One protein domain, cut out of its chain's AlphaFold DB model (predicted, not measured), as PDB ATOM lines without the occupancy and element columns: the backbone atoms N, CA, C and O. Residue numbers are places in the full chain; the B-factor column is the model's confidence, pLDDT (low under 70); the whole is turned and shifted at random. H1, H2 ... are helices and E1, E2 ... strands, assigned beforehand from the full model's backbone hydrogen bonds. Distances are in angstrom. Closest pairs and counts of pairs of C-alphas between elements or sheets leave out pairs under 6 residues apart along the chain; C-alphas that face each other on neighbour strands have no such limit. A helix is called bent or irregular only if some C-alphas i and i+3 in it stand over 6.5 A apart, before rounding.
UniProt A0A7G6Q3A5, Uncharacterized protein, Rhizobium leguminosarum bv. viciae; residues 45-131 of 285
ATOM      1  N   ASP A  45      29.364 -13.470 -42.594       82.88
ATOM      2  CA  ASP A  45      30.664 -12.985 -43.070       82.88
ATOM      3  C   ASP A  45      30.883 -11.517 -42.640       82.88
ATOM      4  O   ASP A  45      31.987 -11.113 -42.273       82.88
ATOM      5  N   GLY A  46      29.805 -10.724 -42.622       89.75
ATOM      6  CA  GLY A  46      29.782  -9.343 -42.144       89.75
ATOM      7  C   GLY A  46      28.385  -8.897 -41.704       89.75
ATOM      8  O   GLY A  46      27.385  -9.523 -42.053       89.75
ATOM      9  N   LEU A  47      28.322  -7.811 -40.935       91.56
ATOM     10  CA  LEU A  47      27.106  -7.252 -40.346       91.56
ATOM     11  C   LEU A  47      27.068  -5.732 -40.548       91.56
ATOM     12  O   LEU A  47      27.977  -5.036 -40.104       91.56
ATOM     13  N   ILE A  48      25.995  -5.213 -41.151       91.94
ATOM     14  CA  ILE A  48      25.660  -3.780 -41.125       91.94
ATOM     15  C   ILE A  48      24.496  -3.586 -40.158       91.94
ATOM     16  O   ILE A  48      23.494  -4.289 -40.272       91.94
ATOM     17  N   ALA A  49      24.610  -2.634 -39.231       91.38
ATOM     18  CA  ALA A  49      23.526  -2.292 -38.310       91.38
ATOM     19  C   ALA A  49      23.115  -0.829 -38.468       91.38
ATOM     20  O   ALA A  49      23.968   0.054 -38.504       91.38
ATOM     21  N   ILE A  50      21.808  -0.572 -38.521       88.62
ATOM     22  CA  ILE A  50      21.230   0.759 -38.727       88.62
ATOM     23  C   ILE A  50      20.301   1.063 -37.549       88.62
ATOM     24  O   ILE A  50      19.362   0.308 -37.300       88.62
ATOM     25  N   GLY A  51      20.563   2.154 -36.822       85.81
ATOM     26  CA  GLY A  51      19.766   2.564 -35.662       85.81
ATOM     27  C   GLY A  51      19.640   1.469 -34.594       85.81
ATOM     28  O   GLY A  51      20.642   0.942 -34.107       85.81
ATOM     29  N   GLY A  52      18.401   1.133 -34.232       81.81
ATOM     30  CA  GLY A  52      18.087   0.014 -33.343       81.81
ATOM     31  C   GLY A  52      18.063   0.351 -31.849       81.81
ATOM     32  O   GLY A  52      18.350   1.469 -31.422       81.81
ATOM     33  N   ALA A  53      17.687  -0.657 -31.060       80.69
ATOM     34  CA  ALA A  53      17.533  -0.606 -29.604       80.69
ATOM     35  C   ALA A  53      18.342  -1.740 -28.940       80.69
ATOM     36  O   ALA A  53      19.190  -2.356 -29.582       80.69
ATOM     37  N   SER A  54      18.076  -2.055 -27.668       76.00
ATOM     38  CA  SER A  54      18.881  -2.981 -26.841       76.00
ATOM     39  C   SER A  54      19.256  -4.330 -27.487       76.00
ATOM     40  O   SER A  54      20.338  -4.853 -27.222       76.00
ATOM     41  N   GLY A  55      18.407  -4.894 -28.354       80.06
ATOM     42  CA  GLY A  55      18.727  -6.109 -29.112       80.06
ATOM     43  C   GLY A  55      19.908  -5.933 -30.075       80.06
ATOM     44  O   GLY A  55      20.802  -6.777 -30.098       80.06
ATOM     45  N   THR A  56      19.949  -4.809 -30.795       84.81
ATOM     46  CA  THR A  56      21.005  -4.446 -31.750       84.81
ATOM     47  C   THR A  56      22.357  -4.307 -31.058       84.81
ATOM     48  O   THR A  56      23.349  -4.835 -31.551       84.81
ATOM     49  N   ALA A  57      22.403  -3.679 -29.878       86.19
ATOM     50  CA  ALA A  57      23.636  -3.555 -29.096       86.19
ATOM     51  C   ALA A  57      24.235  -4.926 -28.740       86.19
ATOM     52  O   ALA A  57      25.444  -5.131 -28.832       86.19
ATOM     53  N   GLN A  58      23.384  -5.885 -28.364       88.44
ATOM     54  CA  GLN A  58      23.816  -7.236 -28.000       88.44
ATOM     55  C   GLN A  58      24.311  -8.032 -29.215       88.44
ATOM     56  O   GLN A  58      25.277  -8.783 -29.097       88.44
ATOM     57  N   GLU A  59      23.684  -7.863 -30.380       89.88
ATOM     58  CA  GLU A  59      24.137  -8.480 -31.632       89.88
ATOM     59  C   GLU A  59      25.463  -7.892 -32.115       89.88
ATOM     60  O   GLU A  59      26.367  -8.650 -32.463       89.88
ATOM     61  N   LEU A  60      25.610  -6.565 -32.068       92.31
ATOM     62  CA  LEU A  60      26.847  -5.863 -32.412       92.31
ATOM     63  C   LEU A  60      28.011  -6.282 -31.513       92.31
ATOM     64  O   LEU A  60      29.079  -6.620 -32.020       92.31
ATOM     65  N   ALA A  61      27.792  -6.321 -30.196       92.12
ATOM     66  CA  ALA A  61      28.810  -6.749 -29.242       92.12
ATOM     67  C   ALA A  61      29.247  -8.197 -29.493       92.12
ATOM     68  O   ALA A  61      30.440  -8.487 -29.535       92.12
ATOM     69  N   LEU A  62      28.292  -9.105 -29.723       92.38
ATOM     70  CA  LEU A  62      28.601 -10.504 -30.006       92.38
ATOM     71  C   LEU A  62      29.333 -10.679 -31.343       92.38
ATOM     72  O   LEU A  62      30.263 -11.474 -31.430       92.38
ATOM     73  N   ALA A  63      28.920  -9.954 -32.383       92.31
ATOM     74  CA  ALA A  63      29.559  -9.995 -33.695       92.31
ATOM     75  C   ALA A  63      30.995  -9.477 -33.644       92.31
ATOM     76  O   ALA A  63      31.895 -10.124 -34.179       92.31
ATOM     77  N   HIS A  64      31.210  -8.365 -32.943       93.50
ATOM     78  CA  HIS A  64      32.534  -7.801 -32.732       93.50
ATOM     79  C   HIS A  64      33.457  -8.777 -31.988       93.50
ATOM     80  O   HIS A  64      34.561  -9.044 -32.458       93.50
ATOM     81  N   GLU A  65      32.975  -9.392 -30.902       92.88
ATOM     82  CA  GLU A  65      33.748 -10.366 -30.117       92.88
ATOM     83  C   GLU A  65      34.095 -11.633 -30.919       92.88
ATOM     84  O   GLU A  65      35.177 -12.198 -30.786       92.88
ATOM     85  N   LEU A  66      33.195 -12.077 -31.802       90.00
ATOM     86  CA  LEU A  66      33.433 -13.223 -32.685       90.00
ATOM     87  C   LEU A  66      34.308 -12.887 -33.906       90.00
ATOM     88  O   LEU A  66      34.542 -13.761 -34.742       90.00
ATOM     89  N   GLY A  67      34.792 -11.646 -34.027       88.69
ATOM     90  CA  GLY A  67      35.641 -11.200 -35.133       88.69
ATOM     91  C   GLY A  67      34.907 -11.042 -36.468       88.69
ATOM     92  O   GLY A  67      35.553 -10.950 -37.516       88.69
ATOM     93  N   VAL A  68      33.570 -11.005 -36.452       90.31
ATOM     94  CA  VAL A  68      32.763 -10.682 -37.636       90.31
ATOM     95  C   VAL A  68      33.066  -9.242 -38.044       90.31
ATOM     96  O   VAL A  68      33.291  -8.373 -37.201       90.31
ATOM     97  N   ARG A  69      33.079  -8.953 -39.349       92.44
ATOM     98  CA  ARG A  69      33.227  -7.566 -39.809       92.44
ATOM     99  C   ARG A  69      31.933  -6.813 -39.560       92.44
ATOM    100  O   ARG A  69      30.915  -7.118 -40.167       92.44
ATOM    101  N   VAL A  70      31.976  -5.847 -38.650       94.06
ATOM    102  CA  VAL A  70      30.800  -5.092 -38.217       94.06
ATOM    103  C   VAL A  70      30.917  -3.648 -38.680       94.06
ATOM    104  O   VAL A  70      31.928  -2.997 -38.429       94.06
ATOM    105  N   LEU A  71      29.867  -3.143 -39.321       95.25
ATOM    106  CA  LEU A  71      29.719  -1.752 -39.726       95.25
ATOM    107  C   LEU A  71      28.415  -1.173 -39.146       95.25
ATOM    108  O   LEU A  71      27.352  -1.273 -39.763       95.25
ATOM    109  N   PRO A  72      28.466  -0.572 -37.949       95.12
ATOM    110  CA  PRO A  72      27.360   0.218 -37.427       95.12
ATOM    111  C   PRO A  72      27.250   1.545 -38.194       95.12
ATOM    112  O   PRO A  72      28.262   2.208 -38.423       95.12
ATOM    113  N   VAL A  73      26.038   1.945 -38.579       92.94
ATOM    114  CA  VAL A  73      25.790   3.193 -39.312       92.94
ATOM    115  C   VAL A  73      25.754   4.388 -38.352       92.94
ATOM    116  O   VAL A  73      24.835   4.471 -37.536       92.94
ATOM    117  N   PRO A  74      26.715   5.331 -38.433       93.19
ATOM    118  CA  PRO A  74      26.876   6.363 -37.409       93.19
ATOM    119  C   PRO A  74      25.954   7.577 -37.585       93.19
ATOM    120  O   PRO A  74      25.707   8.285 -36.612       93.19
ATOM    121  N   CYS A  75      25.439   7.829 -38.794       89.56
ATOM    122  CA  CYS A  75      24.554   8.966 -39.083       89.56
ATOM    123  C   CYS A  75      23.094   8.748 -38.663       89.56
ATOM    124  O   CYS A  75      22.307   9.694 -38.686       89.56
ATOM    125  N   VAL A  76      22.715   7.522 -38.290       88.06
ATOM    126  CA  VAL A  76      21.345   7.182 -37.890       88.06
ATOM    127  C   VAL A  76      21.294   6.990 -36.372       88.06
ATOM    128  O   VAL A  76      21.983   6.106 -35.862       88.06
ATOM    129  N   PRO A  77      20.487   7.773 -35.628       87.88
ATOM    130  CA  PRO A  77      20.369   7.626 -34.179       87.88
ATOM    131  C   PRO A  77      19.952   6.212 -33.753       87.88
ATOM    132  O   PRO A  77      19.111   5.581 -34.390       87.88
ATOM    133  N   GLY A  78      20.507   5.736 -32.637       89.75
ATOM    134  CA  GLY A  78      20.205   4.426 -32.057       89.75
ATOM    135  C   GLY A  78      21.458   3.713 -31.556       89.75
ATOM    136  O   GLY A  78      22.555   4.275 -31.568       89.75
ATOM    137  N   GLU A  79      21.297   2.460 -31.136       92.38
ATOM    138  CA  GLU A  79      22.393   1.658 -30.570       92.38
ATOM    139  C   GLU A  79      23.553   1.437 -31.550       92.38
ATOM    140  O   GLU A  79      24.703   1.378 -31.125       92.38
ATOM    141  N   ALA A  80      23.296   1.368 -32.861       92.31
ATOM    142  CA  ALA A  80      24.366   1.280 -33.854       92.31
ATOM    143  C   ALA A  80      25.305   2.501 -33.809       92.31
ATOM    144  O   ALA A  80      26.525   2.339 -33.805       92.31
ATOM    145  N   ALA A  81      24.759   3.717 -33.715       93.62
ATOM    146  CA  ALA A  81      25.568   4.932 -33.637       93.62
ATOM    147  C   ALA A  81      26.338   5.036 -32.311       93.62
ATOM    148  O   ALA A  81      27.496   5.454 -32.305       93.62
ATOM    149  N   GLU A  82      25.738   4.623 -31.192       95.69
ATOM    150  CA  GLU A  82      26.436   4.576 -29.900       95.69
ATOM    151  C   GLU A  82      27.552   3.522 -29.893       95.69
ATOM    152  O   GLU A  82      28.663   3.800 -29.433       95.69
ATOM    153  N   PHE A  83      27.317   2.354 -30.497       95.69
ATOM    154  CA  PHE A  83      28.346   1.331 -30.675       95.69
ATOM    155  C   PHE A  83      29.502   1.841 -31.543       95.69
ATOM    156  O   PHE A  83      30.665   1.676 -31.181       95.69
ATOM    157  N   TRP A  84      29.211   2.524 -32.656       95.44
ATOM    158  CA  TRP A  84      30.249   3.174 -33.458       95.44
ATOM    159  C   TRP A  84      31.080   4.142 -32.612       95.44
ATOM    160  O   TRP A  84      32.304   4.050 -32.594       95.44
ATOM    161  N   LYS A  85      30.446   5.041 -31.849       95.12
ATOM    162  CA  LYS A  85      31.173   5.981 -30.981       95.12
ATOM    163  C   LYS A  85      32.066   5.261 -29.969       95.12
ATOM    164  O   LYS A  85      33.170   5.735 -29.723       95.12
ATOM    165  N   ALA A  86      31.619   4.144 -29.405       95.69
ATOM    166  CA  ALA A  86      32.394   3.391 -28.427       95.69
ATOM    167  C   ALA A  86      33.587   2.637 -29.047       95.69
ATOM    168  O   ALA A  86      34.657   2.625 -28.445       95.69
ATOM    169  N   TYR A  87      33.427   2.064 -30.247       95.69
ATOM    170  CA  TYR A  87      34.383   1.107 -30.828       95.69
ATOM    171  C   TYR A  87      35.051   1.562 -32.139       95.69
ATOM    172  O   TYR A  87      35.815   0.804 -32.730       95.69
ATOM    173  N   ARG A  88      34.807   2.785 -32.639       93.88
ATOM    174  CA  ARG A  88      35.343   3.255 -33.941       93.88
ATOM    175  C   ARG A  88      36.863   3.138 -34.083       93.88
ATOM    176  O   ARG A  88      37.335   2.905 -35.189       93.88
ATOM    177  N   GLU A  89      37.616   3.285 -32.992       93.12
ATOM    178  CA  GLU A  89      39.080   3.137 -32.987       93.12
ATOM    179  C   GLU A  89      39.500   1.720 -33.420       93.12
ATOM    180  O   GLU A  89      40.473   1.572 -34.157       93.12
ATOM    181  N   ASP A  90      38.716   0.698 -33.057       93.44
ATOM    182  CA  ASP A  90      38.941  -0.703 -33.433       93.44
ATOM    183  C   ASP A  90      38.273  -1.056 -34.773       93.44
ATOM    184  O   ASP A  90      38.824  -1.792 -35.598       93.44
ATOM    185  N   LEU A  91      37.079  -0.505 -35.025       94.06
ATOM    186  CA  LEU A  91      36.294  -0.791 -36.228       94.06
ATOM    187  C   LEU A  91      36.916  -0.191 -37.495       94.06
ATOM    188  O   LEU A  91      36.906  -0.846 -38.535       94.06
ATOM    189  N   ILE A  92      37.465   1.027 -37.437       93.69
ATOM    190  CA  ILE A  92      38.036   1.710 -38.611       93.69
ATOM    191  C   ILE A  92      39.192   0.897 -39.229       93.69
ATOM    192  O   ILE A  92      39.128   0.619 -40.433       93.69
ATOM    193  N   PRO A  93      40.212   0.452 -38.462       91.31
ATOM    194  CA  PRO A  93      41.264  -0.417 -38.984       91.31
ATOM    195  C   PRO A  93      40.729  -1.755 -39.485       91.31
ATOM    196  O   PRO A  93      41.135  -2.203 -40.559       91.31
ATOM    197  N   ALA A  94      39.798  -2.377 -38.749       89.25
ATOM    198  CA  ALA A  94      39.193  -3.637 -39.164       89.25
ATOM    199  C   ALA A  94      38.544  -3.476 -40.545       89.25
ATOM    200  O   ALA A  94      38.913  -4.174 -41.483       89.25
ATOM    201  N   LEU A  95      37.680  -2.479 -40.719       90.88
ATOM    202  CA  LEU A  95      36.987  -2.175 -41.974       90.88
ATOM    203  C   LEU A  95      37.901  -1.608 -43.077       90.88
ATOM    204  O   LEU A  95      37.421  -1.338 -44.175       90.88
ATOM    205  N   ARG A  96      39.207  -1.437 -42.815       89.38
ATOM    206  CA  ARG A  96      40.182  -0.822 -43.737       89.38
ATOM    207  C   ARG A  96      39.752   0.581 -44.186       89.38
ATOM    208  O   ARG A  96      40.014   1.002 -45.313       89.38
ATOM    209  N   LEU A  97      39.076   1.307 -43.301       88.69
ATOM    210  CA  LEU A  97      38.594   2.654 -43.561       88.69
ATOM    211  C   LEU A  97      39.689   3.680 -43.297       88.69
ATOM    212  O   LEU A  97      40.497   3.543 -42.380       88.69
ATOM    213  N   ASN A  98      39.679   4.762 -44.076       88.38
ATOM    214  CA  ASN A  98      40.445   5.944 -43.711       88.38
ATOM    215  C   ASN A  98      39.652   6.782 -42.688       88.38
ATOM    216  O   ASN A  98      38.420   6.843 -42.732       88.38
ATOM    217  N   PHE A  99      40.364   7.443 -41.774       86.00
ATOM    218  CA  PHE A  99      39.745   8.184 -40.670       86.00
ATOM    219  C   PHE A  99      38.871   9.359 -41.142       86.00
ATOM    220  O   PHE A  99      37.828   9.636 -40.556       86.00
ATOM    221  N   ALA A 100      39.265  10.042 -42.221       87.06
ATOM    222  CA  ALA A 100      38.514  11.178 -42.754       87.06
ATOM    223  C   ALA A 100      37.122  10.764 -43.262       87.06
ATOM    224  O   ALA A 100      36.133  11.430 -42.963       87.06
ATOM    225  N   ARG A 101      37.046   9.636 -43.975       85.56
ATOM    226  CA  ARG A 101      35.817   9.024 -44.496       85.56
ATOM    227  C   ARG A 101      34.917   8.551 -43.361       85.56
ATOM    228  O   ARG A 101      33.750   8.912 -43.319       85.56
ATOM    229  N   ALA A 102      35.490   7.840 -42.393       88.06
ATOM    230  CA  ALA A 102      34.788   7.395 -41.193       88.06
ATOM    231  C   ALA A 102      34.139   8.573 -40.432       88.06
ATOM    232  O   ALA A 102      32.968   8.516 -40.066       88.06
ATOM    233  N   LYS A 103      34.867   9.688 -40.279       88.19
ATOM    234  CA  LYS A 103      34.361  10.915 -39.645       88.19
ATOM    235  C   LYS A 103      33.307  11.651 -40.484       88.19
ATOM    236  O   LYS A 103      32.437  12.321 -39.926       88.19
ATOM    237  N   ALA A 104      33.378  11.559 -41.814       89.38
ATOM    238  CA  ALA A 104      32.372  12.149 -42.695       89.38
ATOM    239  C   ALA A 104      30.994  11.512 -42.462       89.38
ATOM    240  O   ALA A 104      30.001  12.233 -42.370       89.38
ATOM    241  N   TRP A 105      30.944  10.190 -42.263       91.19
ATOM    242  CA  TRP A 105      29.706   9.472 -41.950       91.19
ATOM    243  C   TRP A 105      29.063   9.897 -40.630       91.19
ATOM    244  O   TRP A 105      27.845   9.919 -40.543       91.19
ATOM    245  N   GLU A 106      29.830  10.298 -39.616       89.94
ATOM    246  CA  GLU A 106      29.262  10.737 -38.327       89.94
ATOM    247  C   GLU A 106      28.428  12.019 -38.437       89.94
ATOM    248  O   GLU A 106      27.500  12.230 -37.662       89.94
ATOM    249  N   ASN A 107      28.764  12.887 -39.393       84.50
ATOM    250  CA  ASN A 107      28.153  14.211 -39.543       84.50
ATOM    251  C   ASN A 107      27.187  14.281 -40.733       84.50
ATOM    252  O   ASN A 107      26.700  15.359 -41.084       84.50
ATOM    253  N   LEU A 108      26.936  13.141 -41.376       84.69
ATOM    254  CA  LEU A 108      26.085  13.052 -42.549       84.69
ATOM    255  C   LEU A 108      24.622  13.216 -42.147       84.69
ATOM    256  O   LEU A 108      24.059  12.431 -41.390       84.69
ATOM    257  N   ASN A 109      23.999  14.259 -42.680       80.38
ATOM    258  CA  ASN A 109      22.582  14.518 -42.504       80.38
ATOM    259  C   ASN A 109      21.831  13.933 -43.701       80.38
ATOM    260  O   ASN A 109      21.664  14.592 -44.726       80.38
ATOM    261  N   VAL A 110      21.422  12.679 -43.565       75.88
ATOM    262  CA  VAL A 110      20.763  11.923 -44.625       75.88
ATOM    263  C   VAL A 110      19.272  12.286 -44.640       75.88
ATOM    264  O   VAL A 110      18.550  11.942 -43.706       75.88
ATOM    265  N   ARG A 111      18.813  13.048 -45.645       76.81
ATOM    266  CA  ARG A 111      17.416  13.541 -45.725       76.81
ATOM    267  C   ARG A 111      16.714  13.246 -47.043       76.81
ATOM    268  O   ARG A 111      15.495  13.110 -47.049       76.81
ATOM    269  N   ASP A 112      17.461  13.186 -48.133       86.06
ATOM    270  CA  ASP A 112      16.966  12.863 -49.465       86.06
ATOM    271  C   ASP A 112      17.446  11.478 -49.909       86.06
ATOM    272  O   ASP A 112      18.491  10.987 -49.480       86.06
ATOM    273  N   GLU A 113      16.656  10.857 -50.778       81.94
ATOM    274  CA  GLU A 113      16.863   9.491 -51.260       81.94
ATOM    275  C   GLU A 113      18.200   9.312 -51.994       81.94
ATOM    276  O   GLU A 113      18.870   8.298 -51.808       81.94
ATOM    277  N   GLU A 114      18.637  10.314 -52.759       84.94
ATOM    278  CA  GLU A 114      19.910  10.279 -53.487       84.94
ATOM    279  C   GLU A 114      21.101  10.191 -52.521       84.94
ATOM    280  O   GLU A 114      21.989   9.347 -52.682       84.94
ATOM    281  N   THR A 115      21.086  11.003 -51.464       83.69
ATOM    282  CA  THR A 115      22.103  10.968 -50.410       83.69
ATOM    283  C   THR A 115      22.063   9.652 -49.635       83.69
ATOM    284  O   THR A 115      23.126   9.078 -49.382       83.69
ATOM    285  N   VAL A 116      20.872   9.131 -49.291       84.00
ATOM    286  CA  VAL A 116      20.757   7.804 -48.646       84.00
ATOM    287  C   VAL A 116      21.425   6.750 -49.519       84.00
ATOM    288  O   VAL A 116      22.235   5.967 -49.028       84.00
ATOM    289  N   GLN A 117      21.117   6.752 -50.815       82.69
ATOM    290  CA  GLN A 117      21.609   5.747 -51.739       82.69
ATOM    291  C   GLN A 117      23.127   5.793 -51.889       82.69
ATOM    292  O   GLN A 117      23.793   4.756 -51.870       82.69
ATOM    293  N   SER A 118      23.677   6.998 -52.031       84.81
ATOM    294  CA  SER A 118      25.117   7.204 -52.150       84.81
ATOM    295  C   SER A 118      25.854   6.681 -50.916       84.81
ATOM    296  O   SER A 118      26.777   5.876 -51.054       84.81
ATOM    297  N   VAL A 119      25.395   7.053 -49.716       86.56
ATOM    298  CA  VAL A 119      25.997   6.606 -48.452       86.56
ATOM    299  C   VAL A 119      25.822   5.102 -48.259       86.56
ATOM    300  O   VAL A 119      26.768   4.423 -47.874       86.56
ATOM    301  N   ALA A 120      24.644   4.551 -48.559       86.38
ATOM    302  CA  ALA A 120      24.393   3.118 -48.445       86.38
ATOM    303  C   ALA A 120      25.353   2.310 -49.328       86.38
ATOM    304  O   ALA A 120      25.997   1.388 -48.833       86.38
ATOM    305  N   ASN A 121      25.508   2.698 -50.598       85.00
ATOM    306  CA  ASN A 121      26.472   2.073 -51.507       85.00
ATOM    307  C   ASN A 121      27.893   2.177 -50.951       85.00
ATOM    308  O   ASN A 121      28.607   1.183 -50.861       85.00
ATOM    309  N   GLU A 122      28.277   3.371 -50.507       88.38
ATOM    310  CA  GLU A 122      29.604   3.639 -49.974       88.38
ATOM    311  C   GLU A 122      29.942   2.758 -48.752       88.38
ATOM    312  O   GLU A 122      31.052   2.226 -48.643       88.38
ATOM    313  N   MET A 123      28.990   2.614 -47.832       89.38
ATOM    314  CA  MET A 123      29.122   1.825 -46.610       89.38
ATOM    315  C   MET A 123      29.110   0.320 -46.897       89.38
ATOM    316  O   MET A 123      29.925  -0.420 -46.342       89.38
ATOM    317  N   VAL A 124      28.237  -0.139 -47.797       88.50
ATOM    318  CA  VAL A 124      28.212  -1.538 -48.247       88.50
ATOM    319  C   VAL A 124      29.537  -1.907 -48.906       88.50
ATOM    320  O   VAL A 124      30.129  -2.920 -48.534       88.50
ATOM    321  N   ASP A 125      30.051  -1.066 -49.804       85.50
ATOM    322  CA  ASP A 125      31.340  -1.286 -50.464       85.50
ATOM    323  C   ASP A 125      32.490  -1.349 -49.453       85.50
ATOM    324  O   ASP A 125      33.391  -2.179 -49.583       85.50
ATOM    325  N   ALA A 126      32.452  -0.510 -48.414       88.94
ATOM    326  CA  ALA A 126      33.435  -0.559 -47.340       88.94
ATOM    327  C   ALA A 126      33.373  -1.870 -46.547       88.94
ATOM    328  O   ALA A 126      34.415  -2.488 -46.319       88.94
ATOM    329  N   LEU A 127      32.178  -2.324 -46.148       90.19
ATOM    330  CA  LEU A 127      32.049  -3.594 -45.438       90.19
ATOM    331  C   LEU A 127      32.527  -4.749 -46.323       90.19
ATOM    332  O   LEU A 127      33.389  -5.514 -45.893       90.19
ATOM    333  N   VAL A 128      32.000  -4.851 -47.547       86.25
ATOM    334  CA  VAL A 128      32.314  -5.928 -48.496       86.25
ATOM    335  C   VAL A 128      33.804  -5.942 -48.833       86.25
ATOM    336  O   VAL A 128      34.423  -7.002 -48.789       86.25
ATOM    337  N   GLY A 129      34.413  -4.780 -49.083       85.19
ATOM    338  CA  GLY A 129      35.853  -4.652 -49.336       85.19
ATOM    339  C   GLY A 129      36.737  -4.987 -48.128       85.19
ATOM    340  O   GLY A 129      37.939  -5.237 -48.274       85.19
ATOM    341  N   SER A 130      36.156  -5.017 -46.928       88.00
ATOM    342  CA  SER A 130      36.841  -5.455 -45.715       88.00
ATOM    343  C   SER A 130      36.766  -6.971 -45.491       88.00
ATOM    344  O   SER A 130      37.585  -7.505 -44.742       88.00
ATOM    345  N   LEU A 131      35.820  -7.675 -46.122       89.25
ATOM    346  CA  LEU A 131      35.664  -9.119 -45.952       89.25
ATOM    347  C   LEU A 131      36.875  -9.868 -46.520       89.25
ATOM    348  O   LEU A 131      37.445  -9.492 -47.546       89.25
TER     349      LEU A 131
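What this domain is: This is residues 45 to 131 of the 285 residues of an uncharacterized protein of Rhizobium leguminosarum bv. viciae (UniProt A0A7G6Q3A5). A short two-stranded strip, E1 beside E2, lies between helices, with H1 packed over one face and the last part of H4, residues 123 to 130, over the other. The kinked helix H2 starts beside H1 and runs on past the free side of E2, while H3 and the first part of H4 lie farther out, joined by a short link at the end of the longest axis. The printed part has 87 residues, with four named helices and two named strands in the order E1, H1, E2, H2, H3, H4; the sheet's order is E1, E2, parallel, and the class is mostly helix. The whole is compact, with a radius of gyration of the C-alphas of 12.0 A, and its rounded outline spans 34 by 27 by 20 A.

How they stand to each other: E1, residues 46 to 49, and E2, residues 69 to 72, are parallel neighbours, with 10 degrees between their directions. C-alphas 46 and 69 face each other at 4.5 A, as do 49 and 72 at 4.7 A. N 47 and O 69, at 2.8 A, and N 71 and O 47, also at 2.8 A, are within hydrogen-bond range. H1, residues 54 to 65, comes between them in the chain, and E1, H1, E2 is a strand-helix-strand unit, two parallel neighbour strands with a helix between, whose crossover is right-handed. The closest C-alphas of H1 and E2 are those of His 64 and Val 70, 6.4 A apart. H2, residues 79 to 94, is irregular: C-alphas 86 and 89 are 8.1 A apart, and it has a kink of 85 degrees near residue 87. Its closest C-alphas to E2 are those of Ala 80 and Pro 72, 4.8 A apart. H2 touches H1 with residues 79 to 83 alone, closest at the C-alphas of Glu 79 and Ala 57, 5.6 A apart; by H2's rough line they run the same way at a shallow tilt of 13 degrees. H3, residues 99 to 106, is close to H2 but not clearly touching it, the closest C-alphas being those of Phe 99 and Ile 92, 7.0 A apart; they run opposite ways at a shallow tilt of 12 degrees. H3 is apart from E1, E2 and H1. H4, residues 113 to 130, and H3 are near each other, with 5 pairs of C-alphas within 10 A and the closest 8.0 A apart. H4 comes closest to E2 with the C-alphas of Leu 127 and Leu 71, 6.4 A apart, and H1 and H4 are apart. Every O i to N i+4 pair is within hydrogen-bond range in H1 and H4, against 9 of 12 in H2 and 3 of 4 in H3.

Where its parts are: E1 begins at C-alpha 46, (29.782, -9.343, -42.144), and is 10.2 A long. H1 is 16.9 A long from C-alpha 54 to C-alpha 65. E2 is 10.0 A long. H2 begins at C-alpha 79, (22.393, 1.658, -30.570), and is 19.6 A long. H3 is 11.0 A long. H4, the longest helix with 18 residues, is 25.6 A long and ends at C-alpha 130, (36.841, -5.455, -45.715).

The domain as a whole: The two C-alphas farthest apart are those of Leu 66 and Asp 112, at 35.1 A, while the first and last printed C-alphas, of Asp 45 and Leu 131, are 6.9 A apart. The printed part has no cut. The links E1 to H1, H1 to E2 and H2 to H3 are tight, E2 to H2 and H3 to H4 are short, and no link is long. The mean pLDDT of the printed part is 88.8, and no printed residue is under 70.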